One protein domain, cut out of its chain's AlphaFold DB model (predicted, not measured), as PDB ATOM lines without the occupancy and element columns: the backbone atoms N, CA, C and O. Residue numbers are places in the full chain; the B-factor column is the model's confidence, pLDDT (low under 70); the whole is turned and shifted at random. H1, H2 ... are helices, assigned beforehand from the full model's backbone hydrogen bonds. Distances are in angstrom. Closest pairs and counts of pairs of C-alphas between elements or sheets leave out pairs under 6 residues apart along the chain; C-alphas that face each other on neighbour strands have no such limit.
ATOM      1  N   TRP A   4     176.402 108.025 173.832       82.88
ATOM      2  CA  TRP A   4     177.618 108.419 174.548       82.88
ATOM      3  C   TRP A   4     178.768 108.823 173.614       82.88
ATOM      4  O   TRP A   4     179.594 109.650 173.990       82.88
ATOM      5  N   ILE A   5     178.809 108.295 172.383       88.31
ATOM      6  CA  ILE A   5     179.857 108.623 171.405       88.31
ATOM      7  C   ILE A   5     179.796 110.115 171.068       88.31
ATOM      8  O   ILE A   5     180.822 110.790 171.035       88.31
ATOM      9  N   TRP A   6     178.590 110.652 170.875       88.88
ATOM     10  CA  TRP A   6     178.403 112.069 170.569       88.88
ATOM     11  C   TRP A   6     178.782 112.980 171.730       88.88
ATOM     12  O   TRP A   6     179.343 114.050 171.498       88.88
ATOM     13  N   ASP A   7     178.504 112.568 172.964       90.69
ATOM     14  CA  ASP A   7     178.877 113.341 174.146       90.69
ATOM     15  C   ASP A   7     180.404 113.406 174.298       90.69
ATOM     16  O   ASP A   7     180.957 114.483 174.521       90.69
ATOM     17  N   VAL A   8     181.105 112.289 174.074       91.81
ATOM     18  CA  VAL A   8     182.576 112.255 174.068       91.81
ATOM     19  C   VAL A   8     183.148 113.123 172.946       91.81
ATOM     20  O   VAL A   8     184.064 113.905 173.194       91.81
ATOM     21  N   ILE A   9     182.591 113.051 171.731       94.12
ATOM     22  CA  ILE A   9     183.023 113.897 170.606       94.12
ATOM     23  C   ILE A   9     182.893 115.386 170.961       94.12
ATOM     24  O   ILE A   9     183.816 116.153 170.696       94.12
ATOM     25  N   ARG A  10     181.789 115.808 171.593       94.12
ATOM     26  CA  ARG A  10     181.604 117.206 172.023       94.12
ATOM     27  C   ARG A  10     182.646 117.626 173.054       94.12
ATOM     28  O   ARG A  10     183.234 118.690 172.890       94.12
ATOM     29  N   ILE A  11     182.908 116.793 174.064       95.69
ATOM     30  CA  ILE A  11     183.952 117.059 175.067       95.69
ATOM     31  C   ILE A  11     185.308 117.237 174.378       95.69
ATOM     32  O   ILE A  11     186.005 118.210 174.658       95.69
ATOM     33  N   VAL A  12     185.667 116.353 173.442       97.19
ATOM     34  CA  VAL A  12     186.930 116.449 172.691       97.19
ATOM     35  C   VAL A  12     186.993 117.739 171.873       97.19
ATOM     36  O   VAL A  12     187.985 118.453 171.957       97.19
ATOM     37  N   ILE A  13     185.938 118.083 171.130       97.44
ATOM     38  CA  ILE A  13     185.896 119.311 170.322       97.44
ATOM     39  C   ILE A  13     186.056 120.555 171.203       97.44
ATOM     40  O   ILE A  13     186.889 121.406 170.902       97.44
ATOM     41  N   VAL A  14     185.304 120.655 172.305       97.56
ATOM     42  CA  VAL A  14     185.414 121.797 173.228       97.56
ATOM     43  C   VAL A  14     186.810 121.862 173.847       97.56
ATOM     44  O   VAL A  14     187.388 122.942 173.920       97.56
ATOM     45  N   SER A  15     187.394 120.717 174.207       98.00
ATOM     46  CA  SER A  15     188.762 120.646 174.738       98.00
ATOM     47  C   SER A  15     189.797 121.141 173.727       98.00
ATOM     48  O   SER A  15     190.688 121.899 174.094       98.00
ATOM     49  N   LEU A  16     189.674 120.758 172.452       98.44
ATOM     50  CA  LEU A  16     190.581 121.205 171.390       98.44
ATOM     51  C   LEU A  16     190.447 122.707 171.119       98.44
ATOM     52  O   LEU A  16     191.455 123.392 170.961       98.44
ATOM     53  N   ILE A  17     189.220 123.234 171.104       98.50
ATOM     54  CA  ILE A  17     188.983 124.676 170.948       98.50
ATOM     55  C   ILE A  17     189.548 125.437 172.150       98.50
ATOM     56  O   ILE A  17     190.232 126.440 171.969       98.50
ATOM     57  N   GLY A  18     189.318 124.950 173.370       98.31
ATOM     58  CA  GLY A  18     189.844 125.575 174.581       98.31
ATOM     59  C   GLY A  18     191.370 125.543 174.618       98.31
ATOM     60  O   GLY A  18     191.988 126.547 174.945       98.31
ATOM     61  N   ALA A  19     191.989 124.447 174.169       98.44
ATOM     62  CA  ALA A  19     193.437 124.370 174.003       98.44
ATOM     63  C   ALA A  19     193.948 125.408 172.991       98.44
ATOM     64  O   ALA A  19     194.925 126.099 173.262       98.44
ATOM     65  N   ALA A  20     193.279 125.575 171.847       98.50
ATOM     66  CA  ALA A  20     193.651 126.607 170.878       98.50
ATOM     67  C   ALA A  20     193.519 128.026 171.466       98.50
ATOM     68  O   ALA A  20     194.379 128.873 171.238       98.50
ATOM     69  N   ILE A  21     192.476 128.285 172.258       98.56
ATOM     70  CA  ILE A  21     192.292 129.574 172.930       98.56
ATOM     71  C   ILE A  21     193.420 129.822 173.943       98.56
ATOM     72  O   ILE A  21     194.092 130.847 173.867       98.56
ATOM     73  N   MET A  22     193.658 128.879 174.856       98.50
ATOM     74  CA  MET A  22     194.605 129.046 175.963       98.50
ATOM     75  C   MET A  22     196.070 128.983 175.528       98.50
ATOM     76  O   MET A  22     196.907 129.657 176.106       98.50
ATOM     77  N   PHE A  23     196.420 128.177 174.526       98.44
ATOM     78  CA  PHE A  23     197.827 127.957 174.163       98.44
ATOM     79  C   PHE A  23     198.259 128.674 172.887       98.44
ATOM     80  O   PHE A  23     199.453 128.717 172.608       98.44
ATOM     81  N   LEU A  24     197.322 129.241 172.120       98.12
ATOM     82  CA  LEU A  24     197.639 130.004 170.910       98.12
ATOM     83  C   LEU A  24     197.107 131.432 171.009       98.12
ATOM     84  O   LEU A  24     197.888 132.376 170.938       98.12
ATOM     85  N   LEU A  25     195.795 131.604 171.197       98.38
ATOM     86  CA  LEU A  25     195.170 132.928 171.133       98.38
ATOM     87  C   LEU A  25     195.594 133.827 172.299       98.38
ATOM     88  O   LEU A  25     196.049 134.941 172.068       98.38
ATOM     89  N   GLN A  26     195.445 133.367 173.540       98.19
ATOM     90  CA  GLN A  26     195.755 134.175 174.720       98.19
ATOM     91  C   GLN A  26     197.251 134.556 174.801       98.19
ATOM     92  O   GLN A  26     197.526 135.749 174.932       98.19
ATOM     93  N   PRO A  27     198.226 133.634 174.619       97.94
ATOM     94  CA  PRO A  27     199.644 133.979 174.473       97.94
ATOM     95  C   PRO A  27     199.906 135.026 173.395       97.94
ATOM     96  O   PRO A  27     200.626 135.996 173.631       97.94
ATOM     97  N   TRP A  28     199.279 134.862 172.226       98.00
ATOM     98  CA  TRP A  28     199.435 135.779 171.106       98.00
ATOM     99  C   TRP A  28     198.979 137.203 171.457       98.00
ATOM    100  O   TRP A  28     199.635 138.159 171.044       98.00
ATOM    101  N   LEU A  29     197.926 137.369 172.269       98.06
ATOM    102  CA  LEU A  29     197.473 138.689 172.731       98.06
ATOM    103  C   LEU A  29     198.532 139.416 173.575       98.06
ATOM    104  O   LEU A  29     198.699 140.626 173.418       98.06
ATOM    105  N   TYR A  30     199.252 138.695 174.438       97.31
ATOM    106  CA  TYR A  30     200.326 139.266 175.258       97.31
ATOM    107  C   TYR A  30     201.581 139.553 174.430       97.31
ATOM    108  O   TYR A  30     202.102 140.664 174.465       97.31
ATOM    109  N   GLN A  31     202.029 138.585 173.626       96.25
ATOM    110  CA  GLN A  31     203.250 138.711 172.817       96.25
ATOM    111  C   GLN A  31     203.158 139.831 171.771       96.25
ATOM    112  O   GLN A  31     204.156 140.470 171.461       96.25
ATOM    113  N   ASN A  32     201.960 140.113 171.248       97.00
ATOM    114  CA  ASN A  32     201.748 141.202 170.286       97.00
ATOM    115  C   ASN A  32     201.407 142.544 170.955       97.00
ATOM    116  O   ASN A  32     201.083 143.505 170.258       97.00
ATOM    117  N   GLY A  33     201.432 142.622 172.290       94.69
ATOM    118  CA  GLY A  33     201.148 143.849 173.035       94.69
ATOM    119  C   GLY A  33     199.698 144.338 172.933       94.69
ATOM    120  O   GLY A  33     199.424 145.491 173.259       94.69
ATOM    121  N   ILE A  34     198.758 143.486 172.497       97.19
ATOM    122  CA  ILE A  34     197.318 143.802 172.526       97.19
ATOM    123  C   ILE A  34     196.865 143.948 173.979       97.19
ATOM    124  O   ILE A  34     196.065 144.828 174.298       97.19
ATOM    125  N   ILE A  35     197.407 143.102 174.859       96.44
ATOM    126  CA  ILE A  35     197.347 143.290 176.306       96.44
ATOM    127  C   ILE A  35     198.737 143.736 176.759       96.44
ATOM    128  O   ILE A  35     199.668 142.929 176.717       96.44
ATOM    129  N   PRO A  36     198.907 145.011 177.145       93.62
ATOM    130  CA  PRO A  36     200.216 145.543 177.484       93.62
ATOM    131  C   PRO A  36     200.707 144.982 178.822       93.62
ATOM    132  O   PRO A  36     199.953 144.950 179.794       93.62
ATOM    133  N   LEU A  37     201.983 144.596 178.861       95.69
ATOM    134  CA  LEU A  37     202.730 144.260 180.072       95.69
ATOM    135  C   LEU A  37     203.934 145.202 180.142       95.69
ATOM    136  O   LEU A  37     204.766 145.193 179.235       95.69
ATOM    137  N   ASN A  38     204.005 146.048 181.170       94.94
ATOM    138  CA  ASN A  38     205.083 147.035 181.318       94.94
ATOM    139  C   ASN A  38     206.071 146.666 182.430       94.94
ATOM    140  O   ASN A  38     207.141 147.265 182.526       94.94
ATOM    141  N   ASP A  39     205.705 145.712 183.285       95.44
ATOM    142  CA  ASP A  39     206.483 145.277 184.444       95.44
ATOM    143  C   ASP A  39     207.328 144.020 184.185       95.44
ATOM    144  O   ASP A  39     208.209 143.698 184.984       95.44
ATOM    145  N   VAL A  40     207.104 143.340 183.059       95.19
ATOM    146  CA  VAL A  40     207.822 142.134 182.629       95.19
ATOM    147  C   VAL A  40     208.037 142.133 181.115       95.19
ATOM    148  O   VAL A  40     207.339 142.821 180.373       95.19
ATOM    149  N   GLU A  41     208.991 141.332 180.645       96.12
ATOM    150  CA  GLU A  41     209.192 141.082 179.217       96.12
ATOM    151  C   GLU A  41     208.146 140.053 178.724       96.12
ATOM    152  O   GLU A  41     208.087 138.952 179.285       96.12
ATOM    153  N   PRO A  42     207.271 140.391 177.748       95.75
ATOM    154  CA  PRO A  42     206.106 139.564 177.426       95.75
ATOM    155  C   PRO A  42     206.418 138.150 176.936       95.75
ATOM    156  O   PRO A  42     205.680 137.227 177.274       95.75
ATOM    157  N   GLU A  43     207.465 137.947 176.132       95.12
ATOM    158  CA  GLU A  43     207.757 136.629 175.563       95.12
ATOM    159  C   GLU A  43     208.288 135.688 176.646       95.12
ATOM    160  O   GLU A  43     207.779 134.568 176.777       95.12
ATOM    161  N   ALA A  44     209.222 136.165 177.478       95.38
ATOM    162  CA  ALA A  44     209.711 135.426 178.641       95.38
ATOM    163  C   ALA A  44     208.590 135.118 179.642       95.38
ATOM    164  O   ALA A  44     208.411 133.962 180.025       95.38
ATOM    165  N   TRP A  45     207.776 136.110 180.016       96.88
ATOM    166  CA  TRP A  45     206.666 135.893 180.949       96.88
ATOM    167  C   TRP A  45     205.644 134.888 180.402       96.88
ATOM    168  O   TRP A  45     205.149 134.028 181.137       96.88
ATOM    169  N   VAL A  46     205.338 134.932 179.101       97.25
ATOM    170  CA  VAL A  46     204.431 133.946 178.507       97.25
ATOM    171  C   VAL A  46     204.990 132.528 178.659       97.25
ATOM    172  O   VAL A  46     204.265 131.634 179.105       97.25
ATOM    173  N   GLY A  47     206.264 132.320 178.316       94.81
ATOM    174  CA  GLY A  47     206.912 131.007 178.377       94.81
ATOM    175  C   GLY A  47     207.085 130.472 179.800       94.81
ATOM    176  O   GLY A  47     206.730 129.323 180.072       94.81
ATOM    177  N   ASP A  48     207.575 131.312 180.707       94.00
ATOM    178  CA  ASP A  48     208.006 130.900 182.046       94.00
ATOM    179  C   ASP A  48     206.865 130.892 183.070       94.00
ATOM    180  O   ASP A  48     206.938 130.196 184.086       94.00
ATOM    181  N   ASN A  49     205.794 131.650 182.820       95.31
ATOM    182  CA  ASN A  49     204.718 131.857 183.785       95.31
ATOM    183  C   ASN A  49     203.353 131.454 183.235       95.31
ATOM    184  O   ASN A  49     202.706 130.541 183.762       95.31
ATOM    185  N   TYR A  50     202.900 132.131 182.177       97.44
ATOM    186  CA  TYR A  50     201.535 131.977 181.681       97.44
ATOM    187  C   TYR A  50     201.253 130.543 181.217       97.44
ATOM    188  O   TYR A  50     200.258 129.955 181.640       97.44
ATOM    189  N   ILE A  51     202.132 129.951 180.397       97.94
ATOM    190  CA  ILE A  51     201.907 128.610 179.832       97.94
ATOM    191  C   ILE A  51     201.801 127.551 180.934       97.94
ATOM    192  O   ILE A  51     200.931 126.682 180.864       97.94
ATOM    193  N   ILE A  52     202.616 127.640 181.987       97.50
ATOM    194  CA  ILE A  52     202.560 126.703 183.120       97.50
ATOM    195  C   ILE A  52     201.217 126.827 183.857       97.50
ATOM    196  O   ILE A  52     200.564 125.818 184.157       97.50
ATOM    197  N   GLY A  53     200.756 128.060 184.093       97.75
ATOM    198  CA  GLY A  53     199.438 128.320 184.670       97.75
ATOM    199  C   GLY A  53     198.301 127.799 183.788       97.75
ATOM    200  O   GLY A  53     197.424 127.081 184.269       97.75
ATOM    201  N   ALA A  54     198.356 128.073 182.484       98.31
ATOM    202  CA  ALA A  54     197.365 127.638 181.508       98.31
ATOM    203  C   ALA A  54     197.284 126.105 181.418       98.31
ATOM    204  O   ALA A  54     196.189 125.548 181.468       98.31
ATOM    205  N   VAL A  55     198.423 125.398 181.379       98.44
ATOM    206  CA  VAL A  55     198.474 123.923 181.410       98.44
ATOM    207  C   VAL A  55     197.833 123.378 182.684       98.44
ATOM    208  O   VAL A  55     197.080 122.402 182.623       98.44
ATOM    209  N   THR A  56     198.093 124.016 183.828       98.19
ATOM    210  CA  THR A  56     197.510 123.634 185.121       98.19
ATOM    211  C   THR A  56     195.986 123.759 185.100       98.19
ATOM    212  O   THR A  56     195.277 122.791 185.392       98.19
ATOM    213  N   VAL A  57     195.466 124.926 184.708       98.56
ATOM    214  CA  VAL A  57     194.020 125.195 184.661       98.56
ATOM    215  C   VAL A  57     193.324 124.301 183.637       98.56
ATOM    216  O   VAL A  57     192.298 123.692 183.955       98.56
ATOM    217  N   PHE A  58     193.908 124.154 182.447       98.75
ATOM    218  CA  PHE A  58     193.396 123.297 181.383       98.75
ATOM    219  C   PHE A  58     193.285 121.842 181.850       98.75
ATOM    220  O   PHE A  58     192.204 121.255 181.811       98.75
ATOM    221  N   SER A  59     194.377 121.270 182.366       98.44
ATOM    222  CA  SER A  59     194.427 119.858 182.767       98.44
ATOM    223  C   SER A  59     193.428 119.545 183.878       98.44
ATOM    224  O   SER A  59     192.683 118.568 183.784       98.44
ATOM    225  N   VAL A  60     193.357 120.397 184.907       98.56
ATOM    226  CA  VAL A  60     192.398 120.218 186.008       98.56
ATOM    227  C   VAL A  60     190.956 120.335 185.509       98.56
ATOM    228  O   VAL A  60     190.111 119.535 185.911       98.56
ATOM    229  N   SER A  61     190.673 121.269 184.596       98.56
ATOM    230  CA  SER A  61     189.338 121.430 184.004       98.56
ATOM    231  C   SER A  61     188.917 120.195 183.208       98.56
ATOM    232  O   SER A  61     187.812 119.692 183.403       98.56
ATOM    233  N   ILE A  62     189.802 119.651 182.368       98.19
ATOM    234  CA  ILE A  62     189.530 118.429 181.598       98.19
ATOM    235  C   ILE A  62     189.301 117.229 182.521       98.19
ATOM    236  O   ILE A  62     188.338 116.485 182.333       98.19
ATOM    237  N   ILE A  63     190.131 117.058 183.554       98.19
ATOM    238  CA  ILE A  63     189.953 115.985 184.542       98.19
ATOM    239  C   ILE A  63     188.591 116.119 185.235       98.19
ATOM    240  O   ILE A  63     187.863 115.132 185.336       98.19
ATOM    241  N   ALA A  64     188.206 117.326 185.656       98.12
ATOM    242  CA  ALA A  64     186.913 117.572 186.289       98.12
ATOM    243  C   ALA A  64     185.733 117.242 185.353       98.12
ATOM    244  O   ALA A  64     184.772 116.605 185.788       98.12
ATOM    245  N   VAL A  65     185.818 117.596 184.063       97.56
ATOM    246  CA  VAL A  65     184.803 117.240 183.053       97.56
ATOM    247  C   VAL A  65     184.695 115.729 182.874       97.56
ATOM    248  O   VAL A  65     183.586 115.196 182.850       97.56
ATOM    249  N   ILE A  66     185.827 115.029 182.760       96.50
ATOM    250  CA  ILE A  66     185.849 113.570 182.588       96.50
ATOM    251  C   ILE A  66     185.248 112.883 183.817       96.50
ATOM    252  O   ILE A  66     184.393 112.007 183.670       96.50
ATOM    253  N   LEU A  67     185.651 113.293 185.025       96.81
ATOM    254  CA  LEU A  67     185.116 112.753 186.278       96.81
ATOM    255  C   LEU A  67     183.607 112.970 186.377       96.81
ATOM    256  O   LEU A  67     182.869 112.018 186.649       96.81
ATOM    257  N   TRP A  68     183.147 114.191 186.092       96.62
ATOM    258  CA  TRP A  68     181.726 114.498 186.032       96.62
ATOM    259  C   TRP A  68     181.009 113.585 185.036       96.62
ATOM    260  O   TRP A  68     180.045 112.922 185.408       96.62
ATOM    261  N   TYR A  69     181.493 113.502 183.793       94.38
ATOM    262  CA  TYR A  69     180.848 112.729 182.736       94.38
ATOM    263  C   TYR A  69     180.742 111.241 183.082       94.38
ATOM    264  O   TYR A  69     179.673 110.651 182.929       94.38
ATOM    265  N   VAL A  70     181.810 110.630 183.605       94.06
ATOM    266  CA  VAL A  70     181.815 109.209 183.987       94.06
ATOM    267  C   VAL A  70     180.786 108.917 185.080       94.06
ATOM    268  O   VAL A  70     180.102 107.892 185.018       94.06
ATOM    269  N   ILE A  71     180.658 109.797 186.075       94.31
ATOM    270  CA  ILE A  71     179.673 109.630 187.151       94.31
ATOM    271  C   ILE A  71     178.262 109.873 186.620       94.31
ATOM    272  O   ILE A  71     177.369 109.054 186.835       94.31
ATOM    273  N   ALA A  72     178.083 110.957 185.870       92.50
ATOM    274  CA  ALA A  72     176.822 111.347 185.266       92.50
ATOM    275  C   ALA A  72     176.264 110.242 184.353       92.50
ATOM    276  O   ALA A  72     175.084 109.909 184.448       92.50
ATOM    277  N   ALA A  73     177.104 109.618 183.520       90.25
ATOM    278  CA  ALA A  73     176.705 108.546 182.604       90.25
ATOM    279  C   ALA A  73     176.261 107.264 183.323       90.25
ATOM    280  O   ALA A  73     175.451 106.503 182.796       90.25
ATOM    281  N   LYS A  74     176.769 107.023 184.536       89.81
ATOM    282  CA  LYS A  74     176.409 105.863 185.366       89.81
ATOM    283  C   LYS A  74     175.238 106.144 186.311       89.81
ATOM    284  O   LYS A  74     174.693 105.204 186.892       89.81
ATOM    285  N   ALA A  75     174.853 107.406 186.481       88.44
ATOM    286  CA  ALA A  75     173.814 107.803 187.415       88.44
ATOM    287  C   ALA A  75     172.426 107.356 186.924       88.44
ATOM    288  O   ALA A  75     171.934 107.785 185.879       88.44
ATOM    289  N   LYS A  76     171.760 106.509 187.715       81.75
ATOM    290  CA  LYS A  76     170.356 106.129 187.508       81.75
ATOM    291  C   LYS A  76     169.466 107.051 188.335       81.75
ATOM    292  O   LYS A  76     169.062 106.694 189.432       81.75
ATOM    293  N   VAL A  77     169.206 108.247 187.820       81.25
ATOM    294  CA  VAL A  77     168.370 109.240 188.507       81.25
ATOM    295  C   VAL A  77     166.898 108.978 188.204       81.25
ATOM    296  O   VAL A  77     166.478 109.042 187.050       81.25
ATOM    297  N   GLN A  78     166.129 108.664 189.244       82.38
ATOM    298  CA  GLN A  78     164.697 108.356 189.185       82.38
ATOM    299  C   GLN A  78     163.858 109.292 190.069       82.38
ATOM    300  O   GLN A  78     162.635 109.319 189.950       82.38
ATOM    301  N   SER A  79     164.496 110.082 190.938       86.06
ATOM    302  CA  SER A  79     163.828 110.982 191.881       86.06
ATOM    303  C   SER A  79     164.433 112.388 191.908       86.06
ATOM    304  O   SER A  79     165.610 112.597 191.622       86.06
ATOM    305  N   ALA A  80     163.635 113.371 192.343       84.06
ATOM    306  CA  ALA A  80     164.097 114.750 192.529       84.06
ATOM    307  C   ALA A  80     165.245 114.866 193.551       84.06
ATOM    308  O   ALA A  80     166.132 115.708 193.405       84.06
ATOM    309  N   LYS A  81     165.254 113.992 194.568       88.12
ATOM    310  CA  LYS A  81     166.326 113.926 195.569       88.12
ATOM    311  C   LYS A  81     167.665 113.568 194.920       88.12
ATOM    312  O   LYS A  81     168.664 114.224 195.195       88.12
ATOM    313  N   GLU A  82     167.679 112.576 194.034       87.50
ATOM    314  CA  GLU A  82     168.887 112.150 193.319       87.50
ATOM    315  C   GLU A  82     169.382 113.223 192.344       87.50
ATOM    316  O   GLU A  82     170.584 113.473 192.279       87.50
ATOM    317  N   THR A  83     168.475 113.922 191.650       87.75
ATOM    318  CA  THR A  83     168.833 115.075 190.805       87.75
ATOM    319  C   THR A  83     169.533 116.167 191.616       87.75
ATOM    320  O   THR A  83     170.558 116.692 191.184       87.75
ATOM    321  N   SER A  84     169.018 116.481 192.810       89.81
ATOM    322  CA  SER A  84     169.633 117.461 193.715       89.81
ATOM    323  C   SER A  84     171.028 117.020 194.174       89.81
ATOM    324  O   SER A  84     171.975 117.804 194.127       89.81
ATOM    325  N   SER A  85     171.204 115.740 194.522       93.06
ATOM    326  CA  SER A  85     172.526 115.191 194.850       93.06
ATOM    327  C   SER A  85     173.513 115.289 193.682       93.06
ATOM    328  O   SER A  85     174.675 115.630 193.898       93.06
ATOM    329  N   MET A  86     173.064 115.050 192.446       95.06
ATOM    330  CA  MET A  86     173.904 115.230 191.257       95.06
ATOM    331  C   MET A  86     174.266 116.703 191.024       95.06
ATOM    332  O   MET A  86     175.391 116.988 190.627       95.06
ATOM    333  N   ALA A  87     173.364 117.644 191.319       94.06
ATOM    334  CA  ALA A  87     173.658 119.077 191.228       94.06
ATOM    335  C   ALA A  87     174.732 119.506 192.220       94.06
ATOM    336  O   ALA A  87     175.679 120.189 191.838       94.06
ATOM    337  N   ILE A  88     174.639 119.049 193.469       95.31
ATOM    338  CA  ILE A  88     175.682 119.296 194.471       95.31
ATOM    339  C   ILE A  88     177.022 118.747 193.979       95.31
ATOM    340  O   ILE A  88     178.031 119.444 194.044       95.31
ATOM    341  N   LEU A  89     177.034 117.530 193.434       96.19
ATOM    342  CA  LEU A  89     178.256 116.918 192.924       96.19
ATOM    343  C   LEU A  89     178.865 117.708 191.752       96.19
ATOM    344  O   LEU A  89     180.083 117.864 191.696       96.19
ATOM    345  N   TRP A  90     178.039 118.252 190.856       97.19
ATOM    346  CA  TRP A  90     178.507 119.121 189.774       97.19
ATOM    347  C   TRP A  90     179.200 120.379 190.312       97.19
ATOM    348  O   TRP A  90     180.267 120.754 189.827       97.19
ATOM    349  N   TRP A  91     178.635 121.010 191.347       97.06
ATOM    350  CA  TRP A  91     179.259 122.164 191.999       97.06
ATOM    351  C   TRP A  91     180.555 121.791 192.720       97.06
ATOM    352  O   TRP A  91     181.522 122.541 192.642       97.06
ATOM    353  N   VAL A  92     180.618 120.622 193.362       96.88
ATOM    354  CA  VAL A  92     181.854 120.119 193.986       96.88
ATOM    355  C   VAL A  92     182.961 119.953 192.945       96.88
ATOM    356  O   VAL A  92     184.086 120.384 193.181       96.88
ATOM    357  N   PHE A  93     182.655 119.393 191.772       97.44
ATOM    358  CA  PHE A  93     183.646 119.273 190.703       97.44
ATOM    359  C   PHE A  93     184.036 120.614 190.081       97.44
ATOM    360  O   PHE A  93     185.187 120.748 189.681       97.44
ATOM    361  N   LEU A  94     183.149 121.618 190.070       97.31
ATOM    362  CA  LEU A  94     183.493 122.984 189.653       97.31
ATOM    363  C   LEU A  94     184.533 123.634 190.579       97.31
ATOM    364  O   LEU A  94     185.314 124.473 190.132       97.31
ATOM    365  N   LEU A  95     184.590 123.248 191.858       97.69
ATOM    366  CA  LEU A  95     185.597 123.791 192.771       97.69
ATOM    367  C   LEU A  95     187.022 123.403 192.361       97.69
ATOM    368  O   LEU A  95     187.936 124.187 192.595       97.69
ATOM    369  N   LEU A  96     187.227 122.243 191.725       97.75
ATOM    370  CA  LEU A  96     188.558 121.799 191.292       97.75
ATOM    371  C   LEU A  96     189.231 122.799 190.337       97.75
ATOM    372  O   LEU A  96     190.334 123.249 190.653       97.75
ATOM    373  N   PRO A  97     188.612 123.193 189.208       97.94
ATOM    374  CA  PRO A  97     189.220 124.177 188.333       97.94
ATOM    375  C   PRO A  97     189.252 125.579 188.969       97.94
ATOM    376  O   PRO A  97     190.218 126.302 188.766       97.94
ATOM    377  N   ILE A  98     188.291 125.970 189.819       98.25
ATOM    378  CA  ILE A  98     188.384 127.262 190.536       98.25
ATOM    379  C   ILE A  98     189.642 127.309 191.416       98.25
ATOM    380  O   ILE A  98     190.381 128.292 191.407       98.25
ATOM    381  N   ILE A  99     189.920 126.232 192.151       98.25
ATOM    382  CA  ILE A  99     191.123 126.121 192.979       98.25
ATOM    383  C   ILE A  99     192.384 126.134 192.106       98.25
ATOM    384  O   ILE A  99     193.383 126.727 192.511       98.25
ATOM    385  N   SER A 100     192.353 125.536 190.910       98.06
ATOM    386  CA  SER A 100     193.506 125.563 190.006       98.06
ATOM    387  C   SER A 100     193.807 126.959 189.463       98.06
ATOM    388  O   SER A 100     194.983 127.267 189.300       98.06
ATOM    389  N   ILE A 101     192.807 127.834 189.287       97.62
ATOM    390  CA  ILE A 101     193.042 129.263 189.005       97.62
ATOM    391  C   ILE A 101     193.783 129.913 190.160       97.62
ATOM    392  O   ILE A 101     194.819 130.538 189.944       97.62
ATOM    393  N   CYS A 102     193.269 129.762 191.383       97.69
ATOM    394  CA  CYS A 102     193.897 130.362 192.557       97.69
ATOM    395  C   CYS A 102     195.346 129.889 192.704       97.69
ATOM    396  O   CYS A 102     196.232 130.705 192.942       97.69
ATOM    397  N   ALA A 103     195.599 128.592 192.506       97.19
ATOM    398  CA  ALA A 103     196.942 128.030 192.511       97.19
ATOM    399  C   ALA A 103     197.806 128.594 191.371       97.19
ATOM    400  O   ALA A 103     198.926 129.029 191.620       97.19
ATOM    401  N   ALA A 104     197.293 128.633 190.139       96.81
ATOM    402  CA  ALA A 104     198.041 129.115 188.983       96.81
ATOM    403  C   ALA A 104     198.447 130.587 189.134       96.81
ATOM    404  O   ALA A 104     199.597 130.938 188.891       96.81
ATOM    405  N   ILE A 105     197.528 131.437 189.598       95.75
ATOM    406  CA  ILE A 105     197.811 132.849 189.864       95.75
ATOM    407  C   ILE A 105     198.820 132.982 191.006       95.75
ATOM    408  O   ILE A 105     199.803 133.700 190.860       95.75
ATOM    409  N   TYR A 106     198.612 132.279 192.121       95.88
ATOM    410  CA  TYR A 106     199.476 132.393 193.296       95.88
ATOM    411  C   TYR A 106     200.922 131.954 193.024       95.88
ATOM    412  O   TYR A 106     201.853 132.599 193.496       95.88
ATOM    413  N   PHE A 107     201.119 130.862 192.279       93.94
ATOM    414  CA  PHE A 107     202.452 130.301 192.045       93.94
ATOM    415  C   PHE A 107     203.150 130.850 190.802       93.94
ATOM    416  O   PHE A 107     204.379 130.892 190.787       93.94
ATOM    417  N   PHE A 108     202.403 131.238 189.765       91.12
ATOM    418  CA  PHE A 108     203.001 131.544 188.465       91.12
ATOM    419  C   PHE A 108     202.813 132.989 188.019       91.12
ATOM    420  O   PHE A 108     203.609 133.437 187.203       91.12
ATOM    421  N   ASN A 109     201.850 133.760 188.533       85.50
ATOM    422  CA  ASN A 109     201.684 135.136 188.068       85.50
ATOM    423  C   ASN A 109     202.742 136.080 188.667       85.50
ATOM    424  O   ASN A 109     202.627 136.500 189.815       85.50
ATOM    425  N   GLN A 110     203.745 136.448 187.864       88.44
ATOM    426  CA  GLN A 110     204.810 137.384 188.252       88.44
ATOM    427  C   GLN A 110     204.602 138.827 187.759       88.44
ATOM    428  O   GLN A 110     205.451 139.676 188.013       88.44
ATOM    429  N   SER A 111     203.482 139.120 187.090       92.19
ATOM    430  CA  SER A 111     203.148 140.461 186.587       92.19
ATOM    431  C   SER A 111     201.860 140.975 187.232       92.19
ATOM    432  O   SER A 111     200.827 140.297 187.246       92.19
ATOM    433  N   ASN A 112     201.913 142.191 187.768       93.44
ATOM    434  CA  ASN A 112     200.740 142.887 188.286       93.44
ATOM    435  C   ASN A 112     199.853 143.393 187.142       93.44
ATOM    436  O   ASN A 112     198.628 143.336 187.268       93.44
ATOM    437  N   ASP A 113     200.453 143.810 186.023       94.50
ATOM    438  CA  ASP A 113     199.727 144.237 184.819       94.50
ATOM    439  C   ASP A 113     198.893 143.078 184.236       94.50
ATOM    440  O   ASP A 113     197.745 143.258 183.813       94.50
ATOM    441  N   ALA A 114     199.427 141.853 184.285       94.56
ATOM    442  CA  ALA A 114     198.746 140.660 183.792       94.56
ATOM    443  C   ALA A 114     197.611 140.165 184.704       94.56
ATOM    444  O   ALA A 114     196.699 139.493 184.224       94.56
ATOM    445  N   LEU A 115     197.628 140.483 186.006       95.19
ATOM    446  CA  LEU A 115     196.787 139.819 187.012       95.19
ATOM    447  C   LEU A 115     195.296 139.825 186.646       95.19
ATOM    448  O   LEU A 115     194.640 138.780 186.682       95.19
ATOM    449  N   LEU A 116     194.754 140.987 186.274       95.94
ATOM    450  CA  LEU A 116     193.334 141.119 185.943       95.94
ATOM    451  C   LEU A 116     192.973 140.352 184.664       95.94
ATOM    452  O   LEU A 116     191.958 139.655 184.633       95.94
ATOM    453  N   SER A 117     193.801 140.472 183.623       96.69
ATOM    454  CA  SER A 117     193.542 139.838 182.326       96.69
ATOM    455  C   SER A 117     193.669 138.316 182.405       96.69
ATOM    456  O   SER A 117     192.764 137.619 181.956       96.69
ATOM    457  N   VAL A 118     194.705 137.799 183.076       97.00
ATOM    458  CA  VAL A 118     194.901 136.360 183.320       97.00
ATOM    459  C   VAL A 118     193.764 135.785 184.151       97.00
ATOM    460  O   VAL A 118     193.235 134.727 183.820       97.00
ATOM    461  N   THR A 119     193.337 136.492 185.201       97.69
ATOM    462  CA  THR A 119     192.183 136.062 186.005       97.69
ATOM    463  C   THR A 119     190.926 135.978 185.144       97.69
ATOM    464  O   THR A 119     190.220 134.972 185.178       97.69
ATOM    465  N   GLY A 120     190.653 137.019 184.350       98.00
ATOM    466  CA  GLY A 120     189.502 137.053 183.450       98.00
ATOM    467  C   GLY A 120     189.528 135.920 182.426       98.00
ATOM    468  O   GLY A 120     188.517 135.245 182.232       98.00
ATOM    469  N   PHE A 121     190.690 135.668 181.824       98.19
ATOM    470  CA  PHE A 121     190.887 134.570 180.888       98.19
ATOM    471  C   PHE A 121     190.677 133.210 181.527       98.19
ATOM    472  O   PHE A 121     189.834 132.463 181.049       98.19
ATOM    473  N   PHE A 122     191.316 132.916 182.656       98.31
ATOM    474  CA  PHE A 122     191.130 131.616 183.287       98.31
ATOM    475  C   PHE A 122     189.689 131.392 183.762       98.31
ATOM    476  O   PHE A 122     189.172 130.282 183.648       98.31
ATOM    477  N   VAL A 123     188.992 132.433 184.234       98.44
ATOM    478  CA  VAL A 123     187.556 132.333 184.546       98.44
ATOM    479  C   VAL A 123     186.749 132.000 183.290       98.44
ATOM    480  O   VAL A 123     185.908 131.099 183.326       98.44
ATOM    481  N   PHE A 124     187.014 132.687 182.176       98.31
ATOM    482  CA  PHE A 124     186.403 132.367 180.887       98.31
ATOM    483  C   PHE A 124     186.706 130.923 180.459       98.31
ATOM    484  O   PHE A 124     185.798 130.205 180.038       98.31
ATOM    485  N   ASP A 125     187.942 130.466 180.641       98.06
ATOM    486  CA  ASP A 125     188.378 129.127 180.265       98.06
ATOM    487  C   ASP A 125     187.671 128.047 181.080       98.06
ATOM    488  O   ASP A 125     187.271 127.036 180.515       98.06
ATOM    489  N   ILE A 126     187.413 128.249 182.377       97.69
ATOM    490  CA  ILE A 126     186.588 127.310 183.161       97.69
ATOM    491  C   ILE A 126     185.144 127.309 182.682       97.69
ATOM    492  O   ILE A 126     184.529 126.243 182.573       97.69
ATOM    493  N   LEU A 127     184.574 128.486 182.411       97.62
ATOM    494  CA  LEU A 127     183.215 128.564 181.886       97.62
ATOM    495  C   LEU A 127     183.119 127.791 180.565       97.62
ATOM    496  O   LEU A 127     182.179 127.029 180.358       97.62
ATOM    497  N   PHE A 128     184.119 127.905 179.699       97.75
ATOM    498  CA  PHE A 128     184.147 127.197 178.429       97.75
ATOM    499  C   PHE A 128     184.463 125.696 178.577       97.75
ATOM    500  O   PHE A 128     183.700 124.836 178.137       97.75
ATOM    501  N   LEU A 129     185.564 125.340 179.232       97.94
ATOM    502  CA  LEU A 129     186.030 123.961 179.338       97.94
ATOM    503  C   LEU A 129     185.158 123.127 180.261       97.94
ATOM    504  O   LEU A 129     184.815 122.009 179.896       97.94
ATOM    505  N   TYR A 130     184.781 123.638 181.433       97.62
ATOM    506  CA  TYR A 130     184.002 122.877 182.402       97.62
ATOM    507  C   TYR A 130     182.500 123.094 182.227       97.62
ATOM    508  O   TYR A 130     181.761 122.147 181.937       97.62
ATOM    509  N   TRP A 131     182.019 124.330 182.383       97.50
ATOM    510  CA  TRP A 131     180.574 124.575 182.382       97.50
ATOM    511  C   TRP A 131     179.941 124.253 181.028       97.50
ATOM    512  O   TRP A 131     179.006 123.454 180.971       97.50
ATOM    513  N   PHE A 132     180.472 124.791 179.930       96.75
ATOM    514  CA  PHE A 132     179.884 124.584 178.610       96.75
ATOM    515  C   PHE A 132     179.995 123.121 178.154       96.75
ATOM    516  O   PHE A 132     178.988 122.549 177.732       96.75
ATOM    517  N   SER A 133     181.150 122.462 178.340       95.88
ATOM    518  CA  SER A 133     181.293 121.025 178.038       95.88
ATOM    519  C   SER A 133     180.277 120.168 178.786       95.88
ATOM    520  O   SER A 133     179.615 119.320 178.181       95.88
ATOM    521  N   THR A 134     180.128 120.383 180.096       95.31
ATOM    522  CA  THR A 134     179.180 119.607 180.904       95.31
ATOM    523  C   THR A 134     177.733 119.958 180.563       95.31
ATOM    524  O   THR A 134     176.883 119.065 180.560       95.31
ATOM    525  N   ALA A 135     177.436 121.197 180.169       94.69
ATOM    526  CA  ALA A 135     176.098 121.608 179.761       94.69
ATOM    527  C   ALA A 135     175.624 120.914 178.472       94.69
ATOM    528  O   ALA A 135     174.464 120.505 178.386       94.69
ATOM    529  N   ILE A 136     176.508 120.731 177.484       93.88
ATOM    530  CA  ILE A 136     176.146 120.129 176.186       93.88
ATOM    531  C   ILE A 136     176.366 118.608 176.113       93.88
ATOM    532  O   ILE A 136     175.828 117.959 175.209       93.88
ATOM    533  N   SER A 137     177.139 118.039 177.044       91.56
ATOM    534  CA  SER A 137     177.570 116.629 176.997       91.56
ATOM    535  C   SER A 137     177.062 115.780 178.163       91.56
ATOM    536  O   SER A 137     177.241 114.567 178.151       91.56
ATOM    537  N   SER A 138     176.416 116.365 179.181       90.69
ATOM    538  CA  SER A 138     175.809 115.554 180.247       90.69
ATOM    539  C   SER A 138     174.672 114.679 179.700       90.69
ATOM    540  O   SER A 138     173.917 115.129 178.826       90.69
ATOM    541  N   PRO A 139     174.459 113.467 180.243       87.00
ATOM    542  CA  PRO A 139     173.326 112.625 179.874       87.00
ATOM    543  C   PRO A 139     171.992 113.364 179.984       87.00
ATOM    544  O   PRO A 139     171.807 114.246 180.825       87.00
ATOM    545  N   ARG A 140     171.035 112.998 179.129       83.62
ATOM    546  CA  ARG A 140     169.735 113.682 179.029       83.62
ATOM    547  C   ARG A 140     168.951 113.686 180.343       83.62
ATOM    548  O   ARG A 140     168.301 114.679 180.655       83.62
ATOM    549  N   SER A 141     169.051 112.618 181.133       83.25
ATOM    550  CA  SER A 141     168.432 112.514 182.463       83.25
ATOM    551  C   SER A 141     168.889 113.610 183.435       83.25
ATOM    552  O   SER A 141     168.181 113.908 184.390       83.25
ATOM    553  N   LEU A 142     170.040 114.238 183.176       86.44
ATOM    554  CA  LEU A 142     170.651 115.266 184.018       86.44
ATOM    555  C   LEU A 142     170.636 116.653 183.360       86.44
ATOM    556  O   LEU A 142     171.364 117.548 183.779       86.44
ATOM    557  N   MET A 143     169.797 116.876 182.345       83.44
ATOM    558  CA  MET A 143     169.766 118.146 181.603       83.44
ATOM    559  C   MET A 143     169.387 119.382 182.443       83.44
ATOM    560  O   MET A 143     169.595 120.504 181.991       83.44
ATOM    561  N   PHE A 144     168.835 119.185 183.644       86.25
ATOM    562  CA  PHE A 144     168.486 120.248 184.596       86.25
ATOM    563  C   PHE A 144     169.485 120.387 185.750       86.25
ATOM    564  O   PHE A 144     169.314 121.245 186.609       86.25
ATOM    565  N   VAL A 145     170.502 119.528 185.789       91.06
ATOM    566  CA  VAL A 145     171.516 119.527 186.845       91.06
ATOM    567  C   VAL A 145     172.556 120.608 186.594       91.06
ATOM    568  O   VAL A 145     172.918 121.350 187.501       91.06
ATOM    569  N   VAL A 146     173.011 120.709 185.345       92.38
ATOM    570  CA  VAL A 146     173.981 121.721 184.937       92.38
ATOM    571  C   VAL A 146     173.245 123.033 184.639       92.38
ATOM    572  O   VAL A 146     172.329 123.036 183.805       92.38
ATOM    573  N   PRO A 147     173.615 124.158 185.280       91.62
ATOM    574  CA  PRO A 147     172.963 125.444 185.050       91.62
ATOM    575  C   PRO A 147     172.948 125.824 183.564       91.62
ATOM    576  O   PRO A 147     173.972 125.759 182.892       91.62
ATOM    577  N   GLY A 148     171.789 126.213 183.030       89.38
ATOM    578  CA  GLY A 148     171.649 126.644 181.630       89.38
ATOM    579  C   GLY A 148     171.678 125.526 180.574       89.38
ATOM    580  O   GLY A 148     171.385 125.796 179.408       89.38
ATOM    581  N   ALA A 149     171.944 124.270 180.952       90.06
ATOM    582  CA  ALA A 149     172.074 123.164 180.003       90.06
ATOM    583  C   ALA A 149     170.799 122.893 179.198       90.06
ATOM    584  O   ALA A 149     170.876 122.692 177.988       90.06
ATOM    585  N   PHE A 150     169.621 122.949 179.826       87.94
ATOM    586  CA  PHE A 150     168.342 122.802 179.124       87.94
ATOM    587  C   PHE A 150     168.207 123.787 177.950       87.94
ATOM    588  O   PHE A 150     167.884 123.384 176.831       87.94
ATOM    589  N   PHE A 151     168.500 125.068 178.190       87.56
ATOM    590  CA  PHE A 151     168.378 126.118 177.179       87.56
ATOM    591  C   PHE A 151     169.408 125.955 176.061       87.56
ATOM    592  O   PHE A 151     169.035 125.985 174.889       87.56
ATOM    593  N   LEU A 152     170.676 125.712 176.412       88.88
ATOM    594  CA  LEU A 152     171.750 125.505 175.435       88.88
ATOM    595  C   LEU A 152     171.465 124.312 174.525       88.88
ATOM    596  O   LEU A 152     171.586 124.401 173.307       88.88
ATOM    597  N   ARG A 153     171.028 123.194 175.103       87.62
ATOM    598  CA  ARG A 153     170.721 121.986 174.335       87.62
ATOM    599  C   ARG A 153     169.543 122.198 173.395       87.62
ATOM    600  O   ARG A 153     169.580 121.706 172.273       87.62
ATOM    601  N   ASN A 154     168.530 122.956 173.810       86.00
ATOM    602  CA  ASN A 154     167.418 123.299 172.927       86.00
ATOM    603  C   ASN A 154     167.853 124.243 171.793       86.00
ATOM    604  O   ASN A 154     167.420 124.051 170.661       86.00
ATOM    605  N   LEU A 155     168.740 125.206 172.073       87.88
ATOM    606  CA  LEU A 155     169.293 126.122 171.069       87.88
ATOM    607  C   LEU A 155     170.102 125.382 169.993       87.88
ATOM    608  O   LEU A 155     169.958 125.669 168.810       87.88
ATOM    609  N   PHE A 156     170.914 124.401 170.396       84.69
ATOM    610  CA  PHE A 156     171.745 123.607 169.485       84.69
ATOM    611  C   PHE A 156     171.047 122.358 168.918       84.69
ATOM    612  O   PHE A 156     171.681 121.564 168.226       84.69
ATOM    613  N   GLY A 157     169.761 122.136 169.222       81.31
ATOM    614  CA  GLY A 157     169.019 120.958 168.751       81.31
ATOM    615  C   GLY A 157     169.498 119.619 169.336       81.31
ATOM    616  O   GLY A 157     169.225 118.563 168.771       81.31
TER     617      GLY A 157
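AT A GLANCE: This is residues 4 to 157 of the 159 residues of an uncharacterized protein of Chlorogloea sp. CCALA 695 (UniProt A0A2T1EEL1). Four long helices, H1 to H4, lie side by side in an up-and-down bundle, each running against the one before. Short H5 makes a corner with H4 at one end of the bundle, its first residue, Ala 149, meeting H4 near that helix's last residues, 134 to 136 alone, and the two stand about perpendicular. The printed part has 154 residues with five named helices, H1 to H5 in order: all helix, compact, radius of gyration of the C-alphas 17.2 A, spans 56 by 28 by 21 A.

IN THESE COORDINATES: H1, residues 4 to 31, begins at C-alpha 4 (177.618, 108.419, 174.548) and measures 39.7 A. H2, residues 42 to 74, measures 45.6 A, with a kink of 37 degrees near residue 49. H3 is residues 80 to 108, 42.6 A; H4 is 112 to 137, 36.8 A. H5, residues 149 to 155, 9.8 A, ends at C-alpha 155 (169.293, 126.122, 171.069).

HOW THE PARTS SIT: H4, the hub, touches H1, opposite ways at a shallow 13 degrees; their closest C-alphas, Asp 7 and Ser 137, are 4.5 A apart. With residues 134 to 136 alone it touches H5, about perpendicular at 78 degrees, closest C-alphas Ala 135 and Ala 149, 4.3 A. H1 and H3 are apart. Every O i to N i+4 pair is within hydrogen-bond range in H5, against 22 of 24 in H1, 27 of 29 in H2, 23 of 25 in H3 and 18 of 22 in H4.

THE WHOLE: The printed part has no cut; the link H4 to H5 is long. No printed residue is under pLDDT 70.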